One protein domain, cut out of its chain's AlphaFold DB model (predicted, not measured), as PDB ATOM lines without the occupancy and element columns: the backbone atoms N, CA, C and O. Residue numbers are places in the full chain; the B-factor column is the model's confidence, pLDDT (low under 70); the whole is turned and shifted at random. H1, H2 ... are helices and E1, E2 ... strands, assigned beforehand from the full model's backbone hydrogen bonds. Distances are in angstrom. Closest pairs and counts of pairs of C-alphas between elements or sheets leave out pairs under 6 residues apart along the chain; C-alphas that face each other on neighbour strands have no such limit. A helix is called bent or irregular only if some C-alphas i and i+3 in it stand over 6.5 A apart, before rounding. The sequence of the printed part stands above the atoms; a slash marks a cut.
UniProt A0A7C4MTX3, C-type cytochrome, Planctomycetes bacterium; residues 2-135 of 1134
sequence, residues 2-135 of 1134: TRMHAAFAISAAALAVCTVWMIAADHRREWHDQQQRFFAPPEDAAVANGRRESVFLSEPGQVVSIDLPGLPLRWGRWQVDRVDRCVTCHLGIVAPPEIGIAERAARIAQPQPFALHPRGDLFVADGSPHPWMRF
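What this domain is: This is residues 2 to 135 of the 1134 residues of the protein "C-type cytochrome" of Planctomycetes bacterium (UniProt A0A7C4MTX3). Residues 2 to 26 of the long helix H1 stick out from a loop-rich body holding short helices H2, H3 and H4 and a bent hairpin, E1 and E2. The printed part has 134 residues, under half in its four named helices and two strands; the class is mixed. It is only just extended, close to loose, with radius of gyration of the C-alphas 21.5 A and spans 73 by 54 by 20 A.

Where its parts are: H1, residues 2 to 27, 37.5 A long, begins at C-alpha 2 (60.976, -45.428, -30.687). H2 is residues 30 to 39, E1 66 to 75, E2 78 to 84, H3 101 to 108, and H4 132 to 135, ending at C-alpha 135 (-2.916, -42.398, -38.438).

How they stand to each other: H1 and H2 meet only through their tight link. In the antiparallel hairpin E1 and E2, N 66 and O 84 are within hydrogen-bond range, 2.8 A. The closest C-alphas of E1 and H4, Ile 66 and Met 133, are 6.8 A apart. H1, H2 and H3 have every O i to N i+4 pair within hydrogen-bond range.

The domain as a whole: The printed part has no cut. The links after H2, E2 and H3 are long. pLDDT is under 70 in 38 residues.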
ATOM      1  N   THR A   2      61.701 -46.700 -30.934       70.94
ATOM      2  CA  THR A   2      60.976 -45.428 -30.687       70.94
ATOM      3  C   THR A   2      60.012 -44.965 -31.793       70.94
ATOM      4  O   THR A   2      58.955 -44.424 -31.486       70.94
ATOM      5  N   ARG A   3      60.302 -45.224 -33.078       70.94
ATOM      6  CA  ARG A   3      59.432 -44.796 -34.199       70.94
ATOM      7  C   ARG A   3      58.097 -45.555 -34.284       70.94
ATOM      8  O   ARG A   3      57.090 -44.957 -34.641       70.94
ATOM      9  N   MET A   4      58.073 -46.840 -33.917       75.06
ATOM     10  CA  MET A   4      56.838 -47.643 -33.882       75.06
ATOM     11  C   MET A   4      55.895 -47.185 -32.767       75.06
ATOM     12  O   MET A   4      54.699 -47.051 -32.996       75.06
ATOM     13  N   HIS A   5      56.439 -46.881 -31.585       85.62
ATOM     14  CA  HIS A   5      55.652 -46.350 -30.471       85.62
ATOM     15  C   HIS A   5      55.070 -44.969 -30.800       85.62
ATOM     16  O   HIS A   5      53.911 -44.713 -30.493       85.62
ATOM     17  N   ALA A   6      55.827 -44.115 -31.497       84.50
ATOM     18  CA  ALA A   6      55.322 -42.829 -31.977       84.50
ATOM     19  C   ALA A   6      54.180 -42.997 -33.000       84.50
ATOM     20  O   ALA A   6      53.149 -42.345 -32.874       84.50
ATOM     21  N   ALA A   7      54.315 -43.908 -33.970       86.12
ATOM     22  CA  ALA A   7      53.259 -44.184 -34.950       86.12
ATOM     23  C   ALA A   7      51.987 -44.771 -34.310       86.12
ATOM     24  O   ALA A   7      50.872 -44.416 -34.702       86.12
ATOM     25  N   PHE A   8      52.145 -45.637 -33.305       91.31
ATOM     26  CA  PHE A   8      51.026 -46.175 -32.533       91.31
ATOM     27  C   PHE A   8      50.331 -45.083 -31.711       91.31
ATOM     28  O   PHE A   8      49.111 -44.971 -31.765       91.31
ATOM     29  N   ALA A   9      51.095 -44.228 -31.024       91.06
ATOM     30  CA  ALA A   9      50.551 -43.111 -30.253       91.06
ATOM     31  C   ALA A   9      49.791 -42.110 -31.140       91.06
ATOM     32  O   ALA A   9      48.701 -41.675 -30.776       91.06
ATOM     33  N   ILE A  10      50.317 -41.796 -32.330       94.00
ATOM     34  CA  ILE A  10      49.651 -40.914 -33.302       94.00
ATOM     35  C   ILE A  10      48.358 -41.552 -33.824       94.00
ATOM     36  O   ILE A  10      47.325 -40.888 -33.858       94.00
ATOM     37  N   SER A  11      48.385 -42.838 -34.190       89.38
ATOM     38  CA  SER A  11      47.188 -43.552 -34.659       89.38
ATOM     39  C   SER A  11      46.115 -43.653 -33.570       89.38
ATOM     40  O   SER A  11      44.940 -43.436 -33.853       89.38
ATOM     41  N   ALA A  12      46.504 -43.923 -32.321       92.62
ATOM     42  CA  ALA A  12      45.590 -43.961 -31.181       92.62
ATOM     43  C   ALA A  12      44.977 -42.581 -30.894       92.62
ATOM     44  O   ALA A  12      43.771 -42.481 -30.671       92.62
ATOM     45  N   ALA A  13      45.776 -41.511 -30.970       95.00
ATOM     46  CA  ALA A  13      45.286 -40.142 -30.841       95.00
ATOM     47  C   ALA A  13      44.314 -39.777 -31.973       95.00
ATOM     48  O   ALA A  13      43.256 -39.212 -31.708       95.00
ATOM     49  N   ALA A  14      44.616 -40.150 -33.220       93.94
ATOM     50  CA  ALA A  14      43.721 -39.931 -34.355       93.94
ATOM     51  C   ALA A  14      42.394 -40.690 -34.191       93.94
ATOM     52  O   ALA A  14      41.331 -40.127 -34.440       93.94
ATOM     53  N   LEU A  15      42.440 -41.940 -33.720       92.94
ATOM     54  CA  LEU A  15      41.240 -42.737 -33.470       92.94
ATOM     55  C   LEU A  15      40.391 -42.125 -32.349       92.94
ATOM     56  O   LEU A  15      39.186 -41.983 -32.519       92.94
ATOM     57  N   ALA A  16      41.020 -41.679 -31.256       93.62
ATOM     58  CA  ALA A  16      40.341 -40.982 -30.168       93.62
ATOM     59  C   ALA A  16      39.687 -39.674 -30.645       93.62
ATOM     60  O   ALA A  16      38.528 -39.420 -30.325       93.62
ATOM     61  N   VAL A  17      40.382 -38.878 -31.466       95.25
ATOM     62  CA  VAL A  17      39.822 -37.659 -32.074       95.25
ATOM     63  C   VAL A  17      38.631 -37.994 -32.973       95.25
ATOM     64  O   VAL A  17      37.600 -37.336 -32.868       95.25
ATOM     65  N   CYS A  18      38.719 -39.036 -33.802       91.62
ATOM     66  CA  CYS A  18      37.602 -39.493 -34.632       91.62
ATOM     67  C   CYS A  18      36.412 -39.974 -33.793       91.62
ATOM     68  O   CYS A  18      35.276 -39.632 -34.106       91.62
ATOM     69  N   THR A  19      36.644 -40.728 -32.714       88.69
ATOM     70  CA  THR A  19      35.583 -41.186 -31.806       88.69
ATOM     71  C   THR A  19      34.910 -40.012 -31.101       88.69
ATOM     72  O   THR A  19      33.683 -39.930 -31.093       88.69
ATOM     73  N   VAL A  20      35.688 -39.063 -30.572       90.19
ATOM     74  CA  VAL A  20      35.159 -37.834 -29.958       90.19
ATOM     75  C   VAL A  20      34.388 -37.009 -30.987       90.19
ATOM     76  O   VAL A  20      33.310 -36.509 -30.679       90.19
ATOM     77  N   TRP A  21      34.886 -36.907 -32.221       90.06
ATOM     78  CA  TRP A  21      34.186 -36.226 -33.306       90.06
ATOM     79  C   TRP A  21      32.874 -36.922 -33.675       90.06
ATOM     80  O   TRP A  21      31.872 -36.238 -33.839       90.06
ATOM     81  N   MET A  22      32.836 -38.256 -33.749       78.94
ATOM     82  CA  MET A  22      31.604 -39.008 -34.013       78.94
ATOM     83  C   MET A  22      30.564 -38.809 -32.910       78.94
ATOM     84  O   MET A  22      29.406 -38.552 -33.219       78.94
ATOM     85  N   ILE A  23      30.974 -38.873 -31.639       77.19
ATOM     86  CA  ILE A  23      30.092 -38.608 -30.491       77.19
ATOM     87  C   ILE A  23      29.587 -37.161 -30.543       77.19
ATOM     88  O   ILE A  23      28.392 -36.907 -30.409       77.19
ATOM     89  N   ALA A  24      30.475 -36.200 -30.812       77.19
ATOM     90  CA  ALA A  24      30.103 -34.797 -30.952       77.19
ATOM     91  C   ALA A  24      29.169 -34.553 -32.150       77.19
ATOM     92  O   ALA A  24      28.263 -33.732 -32.053       77.19
ATOM     93  N   ALA A  25      29.369 -35.249 -33.270       74.81
ATOM     94  CA  ALA A  25      28.511 -35.167 -34.446       74.81
ATOM     95  C   ALA A  25      27.128 -35.780 -34.181       74.81
ATOM     96  O   ALA A  25      26.123 -35.225 -34.621       74.81
ATOM     97  N   ASP A  26      27.062 -36.875 -33.418       72.00
ATOM     98  CA  ASP A  26      25.807 -37.516 -33.022       72.00
ATOM     99  C   ASP A  26      24.981 -36.624 -32.079       72.00
ATOM    100  O   ASP A  26      23.789 -36.419 -32.308       72.00
ATOM    101  N   HIS A  27      25.632 -35.977 -31.105       73.75
ATOM    102  CA  HIS A  27      24.992 -35.001 -30.211       73.75
ATOM    103  C   HIS A  27      24.546 -33.705 -30.905       73.75
ATOM    104  O   HIS A  27      23.701 -32.986 -30.375       73.75
ATOM    105  N   ARG A  28      25.100 -33.385 -32.081       73.06
ATOM    106  CA  ARG A  28      24.762 -32.183 -32.865       73.06
ATOM    107  C   ARG A  28      23.736 -32.444 -33.976       73.06
ATOM    108  O   ARG A  28      23.584 -31.609 -34.866       73.06
ATOM    109  N   ARG A  29      23.038 -33.584 -33.964       76.56
ATOM    110  CA  ARG A  29      21.961 -33.852 -34.933       76.56
ATOM    111  C   ARG A  29      20.822 -32.839 -34.793       76.56
ATOM    112  O   ARG A  29      20.444 -32.464 -33.687       76.56
ATOM    113  N   GLU A  30      20.220 -32.465 -35.924       80.31
ATOM    114  CA  GLU A  30      19.165 -31.441 -36.003       80.31
ATOM    115  C   GLU A  30      17.990 -31.689 -35.046       80.31
ATOM    116  O   GLU A  30      17.547 -30.768 -34.364       80.31
ATOM    117  N   TRP A  31      17.494 -32.929 -34.965       80.50
ATOM    118  CA  TRP A  31      16.367 -33.270 -34.093       80.50
ATOM    119  C   TRP A  31      16.696 -33.089 -32.604       80.50
ATOM    120  O   TRP A  31      15.821 -32.700 -31.838       80.50
ATOM    121  N   HIS A  32      17.953 -33.305 -32.201       83.56
ATOM    122  CA  HIS A  32      18.390 -33.127 -30.818       83.56
ATOM    123  C   HIS A  32      18.357 -31.644 -30.424       83.56
ATOM    124  O   HIS A  32      17.828 -31.301 -29.371       83.56
ATOM    125  N   ASP A  33      18.819 -30.753 -31.310       82.69
ATOM    126  CA  ASP A  33      18.705 -29.297 -31.138       82.69
ATOM    127  C   ASP A  33      17.234 -28.847 -31.045       82.69
ATOM    128  O   ASP A  33      16.901 -28.027 -30.191       82.69
ATOM    129  N   GLN A  34      16.322 -29.427 -31.839       85.19
ATOM    130  CA  GLN A  34      14.891 -29.105 -31.724       85.19
ATOM    131  C   GLN A  34      14.303 -29.517 -30.369       85.19
ATOM    132  O   GLN A  34      13.593 -28.723 -29.751       85.19
ATOM    133  N   GLN A  35      14.616 -30.719 -29.876       85.31
ATOM    134  CA  GLN A  35      14.146 -31.157 -28.558       85.31
ATOM    135  C   GLN A  35      14.755 -30.309 -27.438       85.31
ATOM    136  O   GLN A  35      14.032 -29.851 -26.558       85.31
ATOM    137  N   GLN A  36      16.056 -30.019 -27.498       83.81
ATOM    138  CA  GLN A  36      16.715 -29.148 -26.525       83.81
ATOM    139  C   GLN A  36      16.070 -27.761 -26.468       83.81
ATOM    140  O   GLN A  36      15.814 -27.261 -25.378       83.81
ATOM    141  N   ARG A  37      15.750 -27.158 -27.619       80.88
ATOM    142  CA  ARG A  37      15.051 -25.863 -27.690       80.88
ATOM    143  C   ARG A  37      13.621 -25.917 -27.170       80.88
ATOM    144  O   ARG A  37      13.156 -24.924 -26.619       80.88
ATOM    145  N   PHE A  38      12.932 -27.040 -27.354       79.88
ATOM    146  CA  PHE A  38      11.601 -27.242 -26.792       79.88
ATOM    147  C   PHE A  38      11.676 -27.255 -25.258       79.88
ATOM    148  O   PHE A  38      11.057 -26.423 -24.604       79.88
ATOM    149  N   PHE A  39      12.532 -28.105 -24.683       78.31
ATOM    150  CA  PHE A  39      12.666 -28.257 -23.229       78.31
ATOM    151  C   PHE A  39      13.480 -27.145 -22.531       78.31
ATOM    152  O   PHE A  39      13.519 -27.100 -21.296       78.31
ATOM    153  N   ALA A  40      14.117 -26.235 -23.278       73.31
ATOM    154  CA  ALA A  40      14.905 -25.136 -22.721       73.31
ATOM    155  C   ALA A  40      14.065 -24.204 -21.816       73.31
ATOM    156  O   ALA A  40      12.862 -24.021 -22.029       73.31
ATOM    157  N   PRO A  41      14.670 -23.582 -20.785       61.53
ATOM    158  CA  PRO A  41      14.005 -22.541 -20.011       61.53
ATOM    159  C   PRO A  41      13.589 -21.353 -20.885       61.53
ATOM    160  O   PRO A  41      14.421 -20.871 -21.650       61.53
ATOM    161  N   PRO A  42      12.340 -20.862 -20.789       57.94
ATOM    162  CA  PRO A  42      11.956 -19.641 -21.484       57.94
ATOM    163  C   PRO A  42      12.730 -18.456 -20.890       57.94
ATOM    164  O   PRO A  42      12.747 -18.283 -19.673       57.94
ATOM    165  N   GLU A  43      13.366 -17.652 -21.746       55.72
ATOM    166  CA  GLU A  43      14.122 -16.454 -21.338       55.72
ATOM    167  C   GLU A  43      13.202 -15.343 -20.790       55.72
ATOM    168  O   GLU A  43      13.649 -14.539 -19.981       55.72
ATOM    169  N   ASP A  44      11.901 -15.374 -21.124       50.19
ATOM    170  CA  ASP A  44      10.880 -14.433 -20.647       50.19
ATOM    171  C   ASP A  44       9.629 -15.145 -20.104       50.19
ATOM    172  O   ASP A  44       9.026 -15.999 -20.766       50.19
ATOM    173  N   ALA A  45       9.156 -14.717 -18.928       43.72
ATOM    174  CA  ALA A  45       7.949 -15.245 -18.281       43.72
ATOM    175  C   ALA A  45       6.661 -15.054 -19.117       43.72
ATOM    176  O   ALA A  45       5.703 -15.808 -18.962       43.72
ATOM    177  N   ALA A  46       6.643 -14.097 -20.054       43.75
ATOM    178  CA  ALA A  46       5.516 -13.850 -20.959       43.75
ATOM    179  C   ALA A  46       5.347 -14.929 -22.056       43.75
ATOM    180  O   ALA A  46       4.299 -15.001 -22.694       43.75
ATOM    181  N   VAL A  47       6.354 -15.791 -22.255       49.47
ATOM    182  CA  VAL A  47       6.370 -16.902 -23.233       49.47
ATOM    183  C   VAL A  47       6.334 -18.270 -22.517       49.47
ATOM    184  O   VAL A  47       6.483 -19.321 -23.138       49.47
ATOM    185  N   ALA A  48       6.120 -18.280 -21.194       48.12
ATOM    186  CA  ALA A  48       6.362 -19.438 -20.334       48.12
ATOM    187  C   ALA A  48       5.311 -20.561 -20.389       48.12
ATOM    188  O   ALA A  48       5.586 -21.659 -19.901       48.12
ATOM    189  N   ASN A  49       4.152 -20.362 -21.022       50.69
ATOM    190  CA  ASN A  49       3.146 -21.422 -21.091       50.69
ATOM    191  C   ASN A  49       3.390 -22.351 -22.285       50.69
ATOM    192  O   ASN A  49       3.009 -22.075 -23.424       50.69
ATOM    193  N   GLY A  50       4.006 -23.500 -21.987       53.25
ATOM    194  CA  GLY A  50       3.700 -24.731 -22.711       53.25
ATOM    195  C   GLY A  50       4.783 -25.383 -23.556       53.25
ATOM    196  O   GLY A  50       4.494 -26.389 -24.197       53.25
ATOM    197  N   ARG A  51       6.015 -24.862 -23.572       57.19
ATOM    198  CA  ARG A  51       7.128 -25.506 -24.300       57.19
ATOM    199  C   ARG A  51       7.786 -26.662 -23.540       57.19
ATOM    200  O   ARG A  51       8.529 -27.418 -24.133       57.19
ATOM    201  N   ARG A  52       7.508 -26.831 -22.243       59.09
ATOM    202  CA  ARG A  52       8.137 -27.876 -21.411       59.09
ATOM    203  C   ARG A  52       7.314 -29.153 -21.256       59.09
ATOM    204  O   ARG A  52       7.851 -30.160 -20.816       59.09
ATOM    205  N   GLU A  53       6.035 -29.119 -21.617       63.78
ATOM    206  CA  GLU A  53       5.121 -30.254 -21.483       63.78
ATOM    207  C   GLU A  53       4.807 -30.801 -22.870       63.78
ATOM    208  O   GLU A  53       4.007 -30.229 -23.615       63.78
ATOM    209  N   SER A  54       5.474 -31.897 -23.229       69.81
ATOM    210  CA  SER A  54       5.155 -32.661 -24.430       69.81
ATOM    211  C   SER A  54       4.307 -33.872 -24.044       69.81
ATOM    212  O   SER A  54       4.556 -34.514 -23.028       69.81
ATOM    213  N   VAL A  55       3.321 -34.205 -24.879       71.88
ATOM    214  CA  VAL A  55       2.497 -35.416 -24.702       71.88
ATOM    215  C   VAL A  55       3.279 -36.686 -25.088       71.88
ATOM    216  O   VAL A  55       2.898 -37.789 -24.715       71.88
ATOM    217  N   PHE A  56       4.386 -36.542 -25.823       71.31
ATOM    218  CA  PHE A  56       5.123 -37.656 -26.429       71.31
ATOM    219  C   PHE A  56       6.331 -38.118 -25.608       71.31
ATOM    220  O   PHE A  56       6.621 -39.305 -25.543       71.31
ATOM    221  N   LEU A  57       7.050 -37.159 -25.031       71.06
ATOM    222  CA  LEU A  57       8.328 -37.311 -24.341       71.06
ATOM    223  C   LEU A  57       8.302 -36.577 -23.002       71.06
ATOM    224  O   LEU A  57       7.885 -35.416 -22.948       71.06
ATOM    225  N   SER A  58       8.830 -37.228 -21.965       67.94
ATOM    226  CA  SER A  58       9.091 -36.629 -20.651       67.94
ATOM    227  C   SER A  58      10.437 -35.895 -20.581       67.94
ATOM    228  O   SER A  58      10.599 -35.008 -19.748       67.94
ATOM    229  N   GLU A  59      11.398 -36.251 -21.441       72.56
ATOM    230  CA  GLU A  59      12.761 -35.704 -21.469       72.56
ATOM    231  C   GLU A  59      13.342 -35.670 -22.905       72.56
ATOM    232  O   GLU A  59      12.892 -36.436 -23.763       72.56
ATOM    233  N   PRO A  60      14.319 -34.785 -23.207       75.56
ATOM    234  CA  PRO A  60      14.976 -34.744 -24.517       75.56
ATOM    235  C   PRO A  60      15.886 -35.961 -24.765       75.56
ATOM    236  O   PRO A  60      16.387 -36.584 -23.835       75.56
ATOM    237  N   GLY A  61      16.174 -36.241 -26.038       75.62
ATOM    238  CA  GLY A  61      17.115 -37.279 -26.481       75.62
ATOM    239  C   GLY A  61      16.460 -38.571 -26.980       75.62
ATOM    240  O   GLY A  61      17.163 -39.537 -27.270       75.62
ATOM    241  N   GLN A  62      15.134 -38.597 -27.118       76.56
ATOM    242  CA  GLN A  62      14.376 -39.792 -27.498       76.56
ATOM    243  C   GLN A  62      13.780 -39.652 -28.908       76.56
ATOM    244  O   GLN A  62      13.199 -38.625 -29.257       76.56
ATOM    245  N   VAL A  63      13.907 -40.700 -29.731       73.06
ATOM    246  CA  VAL A  63      13.260 -40.779 -31.052       73.06
ATOM    247  C   VAL A  63      11.914 -41.473 -30.906       73.06
ATOM    248  O   VAL A  63      11.847 -42.602 -30.426       73.06
ATOM    249  N   VAL A  64      10.856 -40.824 -31.382       69.38
ATOM    250  CA  VAL A  64       9.495 -41.366 -31.366       69.38
ATOM    251  C   VAL A  64       9.158 -41.890 -32.758       69.38
ATOM    252  O   VAL A  64       9.304 -41.170 -33.747       69.38
ATOM    253  N   SER A  65       8.719 -43.148 -32.841       66.94
ATOM    254  CA  SER A  65       8.378 -43.833 -34.093       66.94
ATOM    255  C   SER A  65       7.022 -44.512 -33.968       66.94
ATOM    256  O   SER A  65       6.763 -45.185 -32.975       66.94
ATOM    257  N   ILE A  66       6.179 -44.339 -34.981       69.25
ATOM    258  CA  ILE A  66       4.843 -44.924 -35.077       69.25
ATOM    259  C   ILE A  66       4.821 -45.820 -36.310       69.25
ATOM    260  O   ILE A  66       5.077 -45.346 -37.420       69.25
ATOM    261  N   ASP A  67       4.482 -47.088 -36.119       63.03
ATOM    262  CA  ASP A  67       4.323 -48.046 -37.208       63.03
ATOM    263  C   ASP A  67       2.838 -48.154 -37.587       63.03
ATOM    264  O   ASP A  67       1.968 -48.314 -36.729       63.03
ATOM    265  N   LEU A  68       2.532 -48.046 -38.882       61.97
ATOM    266  CA  LEU A  68       1.174 -47.947 -39.430       61.97
ATOM    267  C   LEU A  68       0.888 -49.103 -40.416       61.97
ATOM    268  O   LEU A  68       0.718 -48.864 -41.618       61.97
ATOM    269  N   PRO A  69       0.808 -50.363 -39.946       52.41
ATOM    270  CA  PRO A  69       0.679 -51.545 -40.810       52.41
ATOM    271  C   PRO A  69      -0.647 -51.594 -41.594       52.41
ATOM    272  O   PRO A  69      -0.717 -52.168 -42.675       52.41
ATOM    273  N   GLY A  70      -1.709 -50.947 -41.096       55.56
ATOM    274  CA  GLY A  70      -3.004 -50.861 -41.788       55.56
ATOM    275  C   GLY A  70      -3.089 -49.786 -42.882       55.56
ATOM    276  O   GLY A  70      -4.124 -49.668 -43.534       55.56
ATOM    277  N   LEU A  71      -2.040 -48.976 -43.075       62.28
ATOM    278  CA  LEU A  71      -2.013 -47.849 -44.020       62.28
ATOM    279  C   LEU A  71      -0.731 -47.865 -44.885       62.28
ATOM    280  O   LEU A  71       0.024 -46.880 -44.897       62.28
ATOM    281  N   PRO A  72      -0.465 -48.960 -45.628       56.03
ATOM    282  CA  PRO A  72       0.813 -49.161 -46.296       56.03
ATOM    283  C   PRO A  72       1.080 -48.137 -47.406       56.03
ATOM    284  O   PRO A  72       0.188 -47.604 -48.077       56.03
ATOM    285  N   LEU A  73       2.361 -47.870 -47.638       53.47
ATOM    286  CA  LEU A  73       2.844 -47.149 -48.803       53.47
ATOM    287  C   LEU A  73       2.862 -48.095 -50.006       53.47
ATOM    288  O   LEU A  73       3.640 -49.041 -50.064       53.47
ATOM    289  N   ARG A  74       2.028 -47.819 -51.011       48.94
ATOM    290  CA  ARG A  74       2.097 -48.530 -52.296       48.94
ATOM    291  C   ARG A  74       3.278 -48.026 -53.134       48.94
ATOM    292  O   ARG A  74       3.272 -46.854 -53.509       48.94
ATOM    293  N   TRP A  75       4.238 -48.892 -53.448       48.12
ATOM    294  CA  TRP A  75       5.402 -48.617 -54.297       48.12
ATOM    295  C   TRP A  75       5.355 -49.515 -55.538       48.12
ATOM    296  O   TRP A  75       5.781 -50.668 -55.514       48.12
ATOM    297  N   GLY A  76       4.777 -49.022 -56.636       49.53
ATOM    298  CA  GLY A  76       4.504 -49.862 -57.806       49.53
ATOM    299  C   GLY A  76       3.556 -51.021 -57.456       49.53
ATOM    300  O   GLY A  76       2.400 -50.782 -57.091       49.53
ATOM    301  N   ARG A  77       4.043 -52.267 -57.564       42.41
ATOM    302  CA  ARG A  77       3.295 -53.478 -57.168       42.41
ATOM    303  C   ARG A  77       3.429 -53.844 -55.684       42.41
ATOM    304  O   ARG A  77       2.666 -54.667 -55.199       42.41
ATOM    305  N   TRP A  78       4.368 -53.228 -54.970       43.47
ATOM    306  CA  TRP A  78       4.679 -53.542 -53.576       43.47
ATOM    307  C   TRP A  78       3.834 -52.706 -52.615       43.47
ATOM    308  O   TRP A  78       3.535 -51.542 -52.891       43.47
ATOM    309  N   GLN A  79       3.484 -53.276 -51.468       47.97
ATOM    310  CA  GLN A  79       2.958 -52.540 -50.319       47.97
ATOM    311  C   GLN A  79       4.004 -52.597 -49.212       47.97
ATOM    312  O   GLN A  79       4.446 -53.680 -48.858       47.97
ATOM    313  N   VAL A  80       4.440 -51.444 -48.714       50.47
ATOM    314  CA  VAL A  80       5.452 -51.344 -47.655       50.47
ATOM    315  C   VAL A  80       4.805 -50.738 -46.421       50.47
ATOM    316  O   VAL A  80       4.032 -49.785 -46.544       50.47
ATOM    317  N   ASP A  81       5.127 -51.263 -45.244       54.22
ATOM    318  CA  ASP A  81       4.644 -50.706 -43.983       54.22
ATOM    319  C   ASP A  81       5.066 -49.242 -43.846       54.22
ATOM    320  O   ASP A  81       6.192 -48.843 -44.164       54.22
ATOM    321  N   ARG A  82       4.121 -48.408 -43.419       65.62
ATOM    322  CA  ARG A  82       4.347 -46.976 -43.254       65.62
ATOM    323  C   ARG A  82       4.878 -46.723 -41.845       65.62
ATOM    324  O   ARG A  82       4.271 -47.160 -40.877       65.62
ATOM    325  N   VAL A  83       5.980 -45.986 -41.744       65.62
ATOM    326  CA  VAL A  83       6.601 -45.587 -40.472       65.62
ATOM    327  C   VAL A  83       6.636 -44.069 -40.394       65.62
ATOM    328  O   VAL A  83       6.990 -43.417 -41.377       65.62
ATOM    329  N   ASP A  84       6.302 -43.512 -39.234       76.75
ATOM    330  CA  ASP A  84       6.228 -42.075 -38.993       76.75
ATOM    331  C   ASP A  84       7.030 -41.655 -37.758       76.75
ATOM    332  O   ASP A  84       6.814 -42.174 -36.665       76.75
ATOM    333  N   ARG A  85       7.955 -40.705 -37.923       81.31
ATOM    334  CA  ARG A  85       8.786 -40.157 -36.842       81.31
ATOM    335  C   ARG A  85       8.664 -38.645 -36.688       81.31
ATOM    336  O   ARG A  85       9.480 -38.037 -35.992       81.31
ATOM    337  N   CYS A  86       7.659 -38.018 -37.304       84.88
ATOM    338  CA  CYS A  86       7.542 -36.556 -37.356       84.88
ATOM    339  C   CYS A  86       7.465 -35.926 -35.955       84.88
ATOM    340  O   CYS A  86       8.063 -34.877 -35.699       84.88
ATOM    341  N   VAL A  87       6.798 -36.606 -35.018       86.00
ATOM    342  CA  VAL A  87       6.641 -36.150 -33.627       86.00
ATOM    343  C   VAL A  87       7.947 -36.177 -32.822       86.00
ATOM    344  O   VAL A  87       7.996 -35.605 -31.743       86.00
ATOM    345  N   THR A  88       9.040 -36.733 -33.364       84.19
ATOM    346  CA  THR A  88      10.380 -36.591 -32.763       84.19
ATOM    347  C   THR A  88      10.828 -35.126 -32.724       84.19
ATOM    348  O   THR A  88      11.498 -34.716 -31.780       84.19
ATOM    349  N   CYS A  89      10.471 -34.332 -33.743       86.50
ATOM    350  CA  CYS A  89      10.785 -32.898 -33.804       86.50
ATOM    351  C   CYS A  89       9.563 -32.023 -33.497       86.50
ATOM    352  O   CYS A  89       9.691 -30.987 -32.850       86.50
ATOM    353  N   HIS A  90       8.373 -32.433 -33.948       88.81
ATOM    354  CA  HIS A  90       7.126 -31.680 -33.788       88.81
ATOM    355  C   HIS A  90       6.452 -31.938 -32.430       88.81
ATOM    356  O   HIS A  90       5.281 -32.298 -32.359       88.81
ATOM    357  N   LEU A  91       7.196 -31.750 -31.339       82.81
ATOM    358  CA  LEU A  91       6.756 -32.090 -29.977       82.81
ATOM    359  C   LEU A  91       5.544 -31.286 -29.485       82.81
ATOM    360  O   LEU A  91       4.800 -31.754 -28.629       82.81
ATOM    361  N   GLY A  92       5.326 -30.089 -30.037       81.06
ATOM    362  CA  GLY A  92       4.188 -29.234 -29.689       81.06
ATOM    363  C   GLY A  92       2.895 -29.557 -30.441       81.06
ATOM    364  O   GLY A  92       1.880 -28.918 -30.179       81.06
ATOM    365  N   ILE A  93       2.910 -30.513 -31.383       85.75
ATOM    366  CA  ILE A  93       1.821 -30.693 -32.359       85.75
ATOM    367  C   ILE A  93       0.511 -31.193 -31.741       85.75
ATOM    368  O   ILE A  93      -0.559 -30.921 -32.288       85.75
ATOM    369  N   VAL A  94       0.577 -31.864 -30.589       80.81
ATOM    370  CA  VAL A  94      -0.581 -32.271 -29.781       80.81
ATOM    371  C   VAL A  94      -0.517 -31.551 -28.440       80.81
ATOM    372  O   VAL A  94       0.533 -31.469 -27.808       80.81
ATOM    373  N   ALA A  95      -1.657 -31.015 -28.011       71.94
ATOM    374  CA  ALA A  95      -1.792 -30.360 -26.721       71.94
ATOM    375  C   ALA A  95      -2.264 -31.353 -25.653       71.94
ATOM    376  O   ALA A  95      -3.081 -32.221 -25.975       71.94
ATOM    377  N   PRO A  96      -1.866 -31.159 -24.384       69.19
ATOM    378  CA  PRO A  96      -2.535 -31.793 -23.257       69.19
ATOM    379  C   PRO A  96      -4.048 -31.483 -23.262       69.19
ATOM    380  O   PRO A  96      -4.449 -30.391 -23.688       69.19
ATOM    381  N   PRO A  97      -4.900 -32.410 -22.797       61.66
ATOM    382  CA  PRO A  97      -6.357 -32.284 -22.879       61.66
ATOM    383  C   PRO A  97      -6.947 -31.090 -22.099       61.66
ATOM    384  O   PRO A  97      -8.050 -30.654 -22.417       61.66
ATOM    385  N   GLU A  98      -6.213 -30.515 -21.143       66.06
ATOM    386  CA  GLU A  98      -6.724 -29.538 -20.162       66.06
ATOM    387  C   GLU A  98      -6.390 -28.061 -20.475       66.06
ATOM    388  O   GLU A  98      -6.596 -27.184 -19.638       66.06
ATOM    389  N   ILE A  99      -5.895 -27.737 -21.679       70.62
ATOM    390  CA  ILE A  99      -5.484 -26.357 -22.007       70.62
ATOM    391  C   ILE A  99      -6.658 -25.432 -22.393       70.62
ATOM    392  O   ILE A  99      -7.520 -25.780 -23.210       70.62
ATOM    393  N   GLY A 100      -6.658 -24.202 -21.867       72.88
ATOM    394  CA  GLY A 100      -7.664 -23.173 -22.167       72.88
ATOM    395  C   GLY A 100      -7.569 -22.584 -23.588       72.88
ATOM    396  O   GLY A 100      -6.551 -22.698 -24.269       72.88
ATOM    397  N   ILE A 101      -8.627 -21.900 -24.049       75.25
ATOM    398  CA  ILE A 101      -8.742 -21.368 -25.429       75.25
ATOM    399  C   ILE A 101      -7.636 -20.353 -25.769       75.25
ATOM    400  O   ILE A 101      -7.040 -20.430 -26.844       75.25
ATOM    401  N   ALA A 102      -7.343 -19.414 -24.863       76.25
ATOM    402  CA  ALA A 102      -6.319 -18.389 -25.084       76.25
ATOM    403  C   ALA A 102      -4.910 -18.998 -25.186       76.25
ATOM    404  O   ALA A 102      -4.133 -18.643 -26.072       76.25
ATOM    405  N   GLU A 103      -4.608 -19.975 -24.329       76.56
ATOM    406  CA  GLU A 103      -3.344 -20.707 -24.373       76.56
ATOM    407  C   GLU A 103      -3.224 -21.547 -25.650       76.56
ATOM    408  O   GLU A 103      -2.183 -21.542 -26.306       76.56
ATOM    409  N   ARG A 104      -4.308 -22.211 -26.067       78.12
ATOM    410  CA  ARG A 104      -4.367 -22.944 -27.335       78.12
ATOM    411  C   ARG A 104      -4.051 -22.038 -28.526       78.12
ATOM    412  O   ARG A 104      -3.236 -22.413 -29.364       78.12
ATOM    413  N   ALA A 105      -4.650 -20.849 -28.589       79.19
ATOM    414  CA  ALA A 105      -4.371 -19.877 -29.644       79.19
ATOM    415  C   ALA A 105      -2.894 -19.437 -29.645       79.19
ATOM    416  O   ALA A 105      -2.264 -19.402 -30.702       79.19
ATOM    417  N   ALA A 106      -2.319 -19.189 -28.465       79.38
ATOM    418  CA  ALA A 106      -0.904 -18.848 -28.323       79.38
ATOM    419  C   ALA A 106       0.026 -19.988 -28.781       79.38
ATOM    420  O   ALA A 106       1.001 -19.736 -29.487       79.38
ATOM    421  N   ARG A 107      -0.288 -21.251 -28.448       80.19
ATOM    422  CA  ARG A 107       0.483 -22.429 -28.888       80.19
ATOM    423  C   ARG A 107       0.363 -22.691 -30.396       80.19
ATOM    424  O   ARG A 107       1.343 -23.100 -31.012       80.19
ATOM    425  N   ILE A 108      -0.788 -22.416 -31.017       82.62
ATOM    426  CA  ILE A 108      -0.960 -22.498 -32.484       82.62
ATOM    427  C   ILE A 108      -0.098 -21.446 -33.202       82.62
ATOM    428  O   ILE A 108       0.450 -21.722 -34.266       82.62
ATOM    429  N   ALA A 109       0.037 -20.249 -32.623       81.06
ATOM    430  CA  ALA A 109       0.799 -19.144 -33.207       81.06
ATOM    431  C   ALA A 109       2.329 -19.281 -33.069       81.06
ATOM    432  O   ALA A 109       3.069 -18.453 -33.605       81.06
ATOM    433  N   GLN A 110       2.824 -20.301 -32.360       81.12
ATOM    434  CA  GLN A 110       4.262 -20.533 -32.226       81.12
ATOM    435  C   GLN A 110       4.915 -20.890 -33.573       81.12
ATOM    436  O   GLN A 110       4.261 -21.425 -34.471       81.12
ATOM    437  N   PRO A 111       6.221 -20.622 -33.743       80.94
ATOM    438  CA  PRO A 111       6.943 -21.074 -34.923       80.94
ATOM    439  C   PRO A 111       7.039 -22.605 -34.953       80.94
ATOM    440  O   PRO A 111       7.226 -23.258 -33.925       80.94
ATOM    441  N   GLN A 112       6.966 -23.182 -36.154       82.19
ATOM    442  CA  GLN A 112       7.312 -24.588 -36.361       82.19
ATOM    443  C   GLN A 112       8.774 -24.844 -35.934       82.19
ATOM    444  O   GLN A 112       9.618 -23.971 -36.164       82.19
ATOM    445  N   PRO A 113       9.088 -26.011 -35.337       84.56
ATOM    446  CA  PRO A 113       8.228 -27.191 -35.165       84.56
ATOM    447  C   PRO A 113       7.390 -27.214 -33.865       84.56
ATOM    448  O   PRO A 113       6.755 -28.222 -33.568       84.56
ATOM    449  N   PHE A 114       7.367 -26.127 -33.084       85.25
ATOM    450  CA  PHE A 114       6.726 -26.078 -31.756       85.25
ATOM    451  C   PHE A 114       5.243 -25.697 -31.782       85.25
ATOM    452  O   PHE A 114       4.593 -25.642 -30.740       85.25
ATOM    453  N   ALA A 115       4.713 -25.405 -32.967       85.56
ATOM    454  CA  ALA A 115       3.327 -25.016 -33.146       85.56
ATOM    455  C   ALA A 115       2.369 -26.178 -32.854       85.56
ATOM    456  O   ALA A 115       2.575 -27.304 -33.314       85.56
ATOM    457  N   LEU A 116       1.274 -25.866 -32.167       86.56
ATOM    458  CA  LEU A 116       0.156 -26.786 -31.984       86.56
ATOM    459  C   LEU A 116      -0.629 -26.985 -33.283       86.56
ATOM    460  O   LEU A 116      -0.796 -26.044 -34.066       86.56
ATOM    461  N   HIS A 117      -1.176 -28.189 -33.493       88.69
ATOM    462  CA  HIS A 117      -2.059 -28.433 -34.628       88.69
ATOM    463  C   HIS A 117      -3.305 -27.521 -34.557       88.69
ATOM    464  O   HIS A 117      -4.042 -27.573 -33.565       88.69
ATOM    465  N   PRO A 118      -3.610 -26.719 -35.602       84.00
ATOM    466  CA  PRO A 118      -4.705 -25.741 -35.559       84.00
ATOM    467  C   PRO A 118      -6.087 -26.346 -35.291       84.00
ATOM    468  O   PRO A 118      -6.969 -25.675 -34.763       84.00
ATOM    469  N   ARG A 119      -6.279 -27.613 -35.673       82.19
ATOM    470  CA  ARG A 119      -7.516 -28.388 -35.497       82.19
ATOM    471  C   ARG A 119      -7.235 -29.714 -34.798       82.19
ATOM    472  O   ARG A 119      -7.478 -30.778 -35.358       82.19
ATOM    473  N   GLY A 120      -6.616 -29.643 -33.619       78.88
ATOM    474  CA  GLY A 120      -6.322 -30.816 -32.785       78.88
ATOM    475  C   GLY A 120      -7.570 -31.649 -32.439       78.88
ATOM    476  O   GLY A 120      -7.505 -32.859 -32.292       78.88
ATOM    477  N   ASP A 121      -8.731 -31.000 -32.361       76.81
ATOM    478  CA  ASP A 121     -10.041 -31.621 -32.139       76.81
ATOM    479  C   ASP A 121     -10.449 -32.596 -33.255       76.81
ATOM    480  O   ASP A 121     -11.079 -33.618 -32.992       76.81
ATOM    481  N   LEU A 122     -10.074 -32.300 -34.502       76.50
ATOM    482  CA  LEU A 122     -10.398 -33.129 -35.666       76.50
ATOM    483  C   LEU A 122      -9.266 -34.079 -36.071       76.50
ATOM    484  O   LEU A 122      -9.514 -35.099 -36.722       76.50
ATOM    485  N   PHE A 123      -8.035 -33.728 -35.704       81.50
ATOM    486  CA  PHE A 123      -6.821 -34.403 -36.139       81.50
ATOM    487  C   PHE A 123      -5.825 -34.486 -34.993       81.50
ATOM    488  O   PHE A 123      -5.668 -33.530 -34.250       81.50
ATOM    489  N   VAL A 124      -5.089 -35.586 -34.911       81.38
ATOM    490  CA  VAL A 124      -3.962 -35.832 -34.004       81.38
ATOM    491  C   VAL A 124      -4.260 -35.885 -32.502       81.38
ATOM    492  O   VAL A 124      -3.490 -36.542 -31.824       81.38
ATOM    493  N   ALA A 125      -5.333 -35.311 -31.942       79.31
ATOM    494  CA  ALA A 125      -5.657 -35.547 -30.523       79.31
ATOM    495  C   ALA A 125      -6.260 -36.945 -30.290       79.31
ATOM    496  O   ALA A 125      -6.903 -37.502 -31.182       79.31
ATOM    497  N   ASP A 126      -6.117 -37.480 -29.076       76.00
ATOM    498  CA  ASP A 126      -6.577 -38.834 -28.721       76.00
ATOM    499  C   ASP A 126      -8.096 -39.020 -28.874       76.00
ATOM    500  O   ASP A 126      -8.550 -40.083 -29.290       76.00
ATOM    501  N   GLY A 127      -8.883 -37.974 -28.600       71.81
ATOM    502  CA  GLY A 127     -10.339 -37.964 -28.800       71.81
ATOM    503  C   GLY A 127     -10.790 -37.551 -30.206       71.81
ATOM    504  O   GLY A 127     -11.990 -37.454 -30.452       71.81
ATOM    505  N   SER A 128      -9.857 -37.259 -31.117       80.00
ATOM    506  CA  SER A 128     -10.202 -36.843 -32.477       80.00
ATOM    507  C   SER A 128     -10.613 -38.037 -33.349       80.00
ATOM    508  O   SER A 128     -10.222 -39.169 -33.068       80.00
ATOM    509  N   PRO A 129     -11.334 -37.818 -34.465       77.44
ATOM    510  CA  PRO A 129     -11.585 -38.868 -35.456       77.44
ATOM    511  C   PRO A 129     -10.310 -39.442 -36.102       77.44
ATOM    512  O   PRO A 129     -10.340 -40.556 -36.622       77.44
ATOM    513  N   HIS A 130      -9.191 -38.704 -36.068       82.56
ATOM    514  CA  HIS A 130      -7.894 -39.124 -36.613       82.56
ATOM    515  C   HIS A 130      -6.801 -39.069 -35.536       82.56
ATOM    516  O   HIS A 130      -5.900 -38.226 -35.621       82.56
ATOM    517  N   PRO A 131      -6.853 -39.942 -34.514       83.00
ATOM    518  CA  PRO A 131      -5.874 -39.921 -33.441       83.00
ATOM    519  C   PRO A 131      -4.490 -40.281 -33.984       83.00
ATOM    520  O   PRO A 131      -4.328 -41.206 -34.789       83.00
ATOM    521  N   TRP A 132      -3.477 -39.544 -33.535       76.06
ATOM    522  CA  TRP A 132      -2.122 -39.619 -34.080       76.06
ATOM    523  C   TRP A 132      -1.511 -41.025 -33.988       76.06
ATOM    524  O   TRP A 132      -0.873 -41.462 -34.940       76.06
ATOM    525  N   MET A 133      -1.770 -41.771 -32.906       74.94
ATOM    526  CA  MET A 133      -1.253 -43.138 -32.721       74.94
ATOM    527  C   MET A 133      -1.736 -44.117 -33.797       74.94
ATOM    528  O   MET A 133      -1.086 -45.126 -34.048       74.94
ATOM    529  N   ARG A 134      -2.881 -43.835 -34.433       77.62
ATOM    530  CA  ARG A 134      -3.486 -44.718 -35.439       77.62
ATOM    531  C   ARG A 134      -3.222 -44.271 -36.874       77.62
ATOM    532  O   ARG A 134      -3.239 -45.106 -37.774       77.62
ATOM    533  N   PHE A 135      -3.028 -42.972 -37.094       82.31
ATOM    534  CA  PHE A 135      -2.916 -42.398 -38.438       82.31
ATOM    535  C   PHE A 135      -1.543 -41.782 -38.738       82.31
ATOM    536  O   PHE A 135      -1.195 -41.648 -39.907       82.31
TER     537      PHE A 135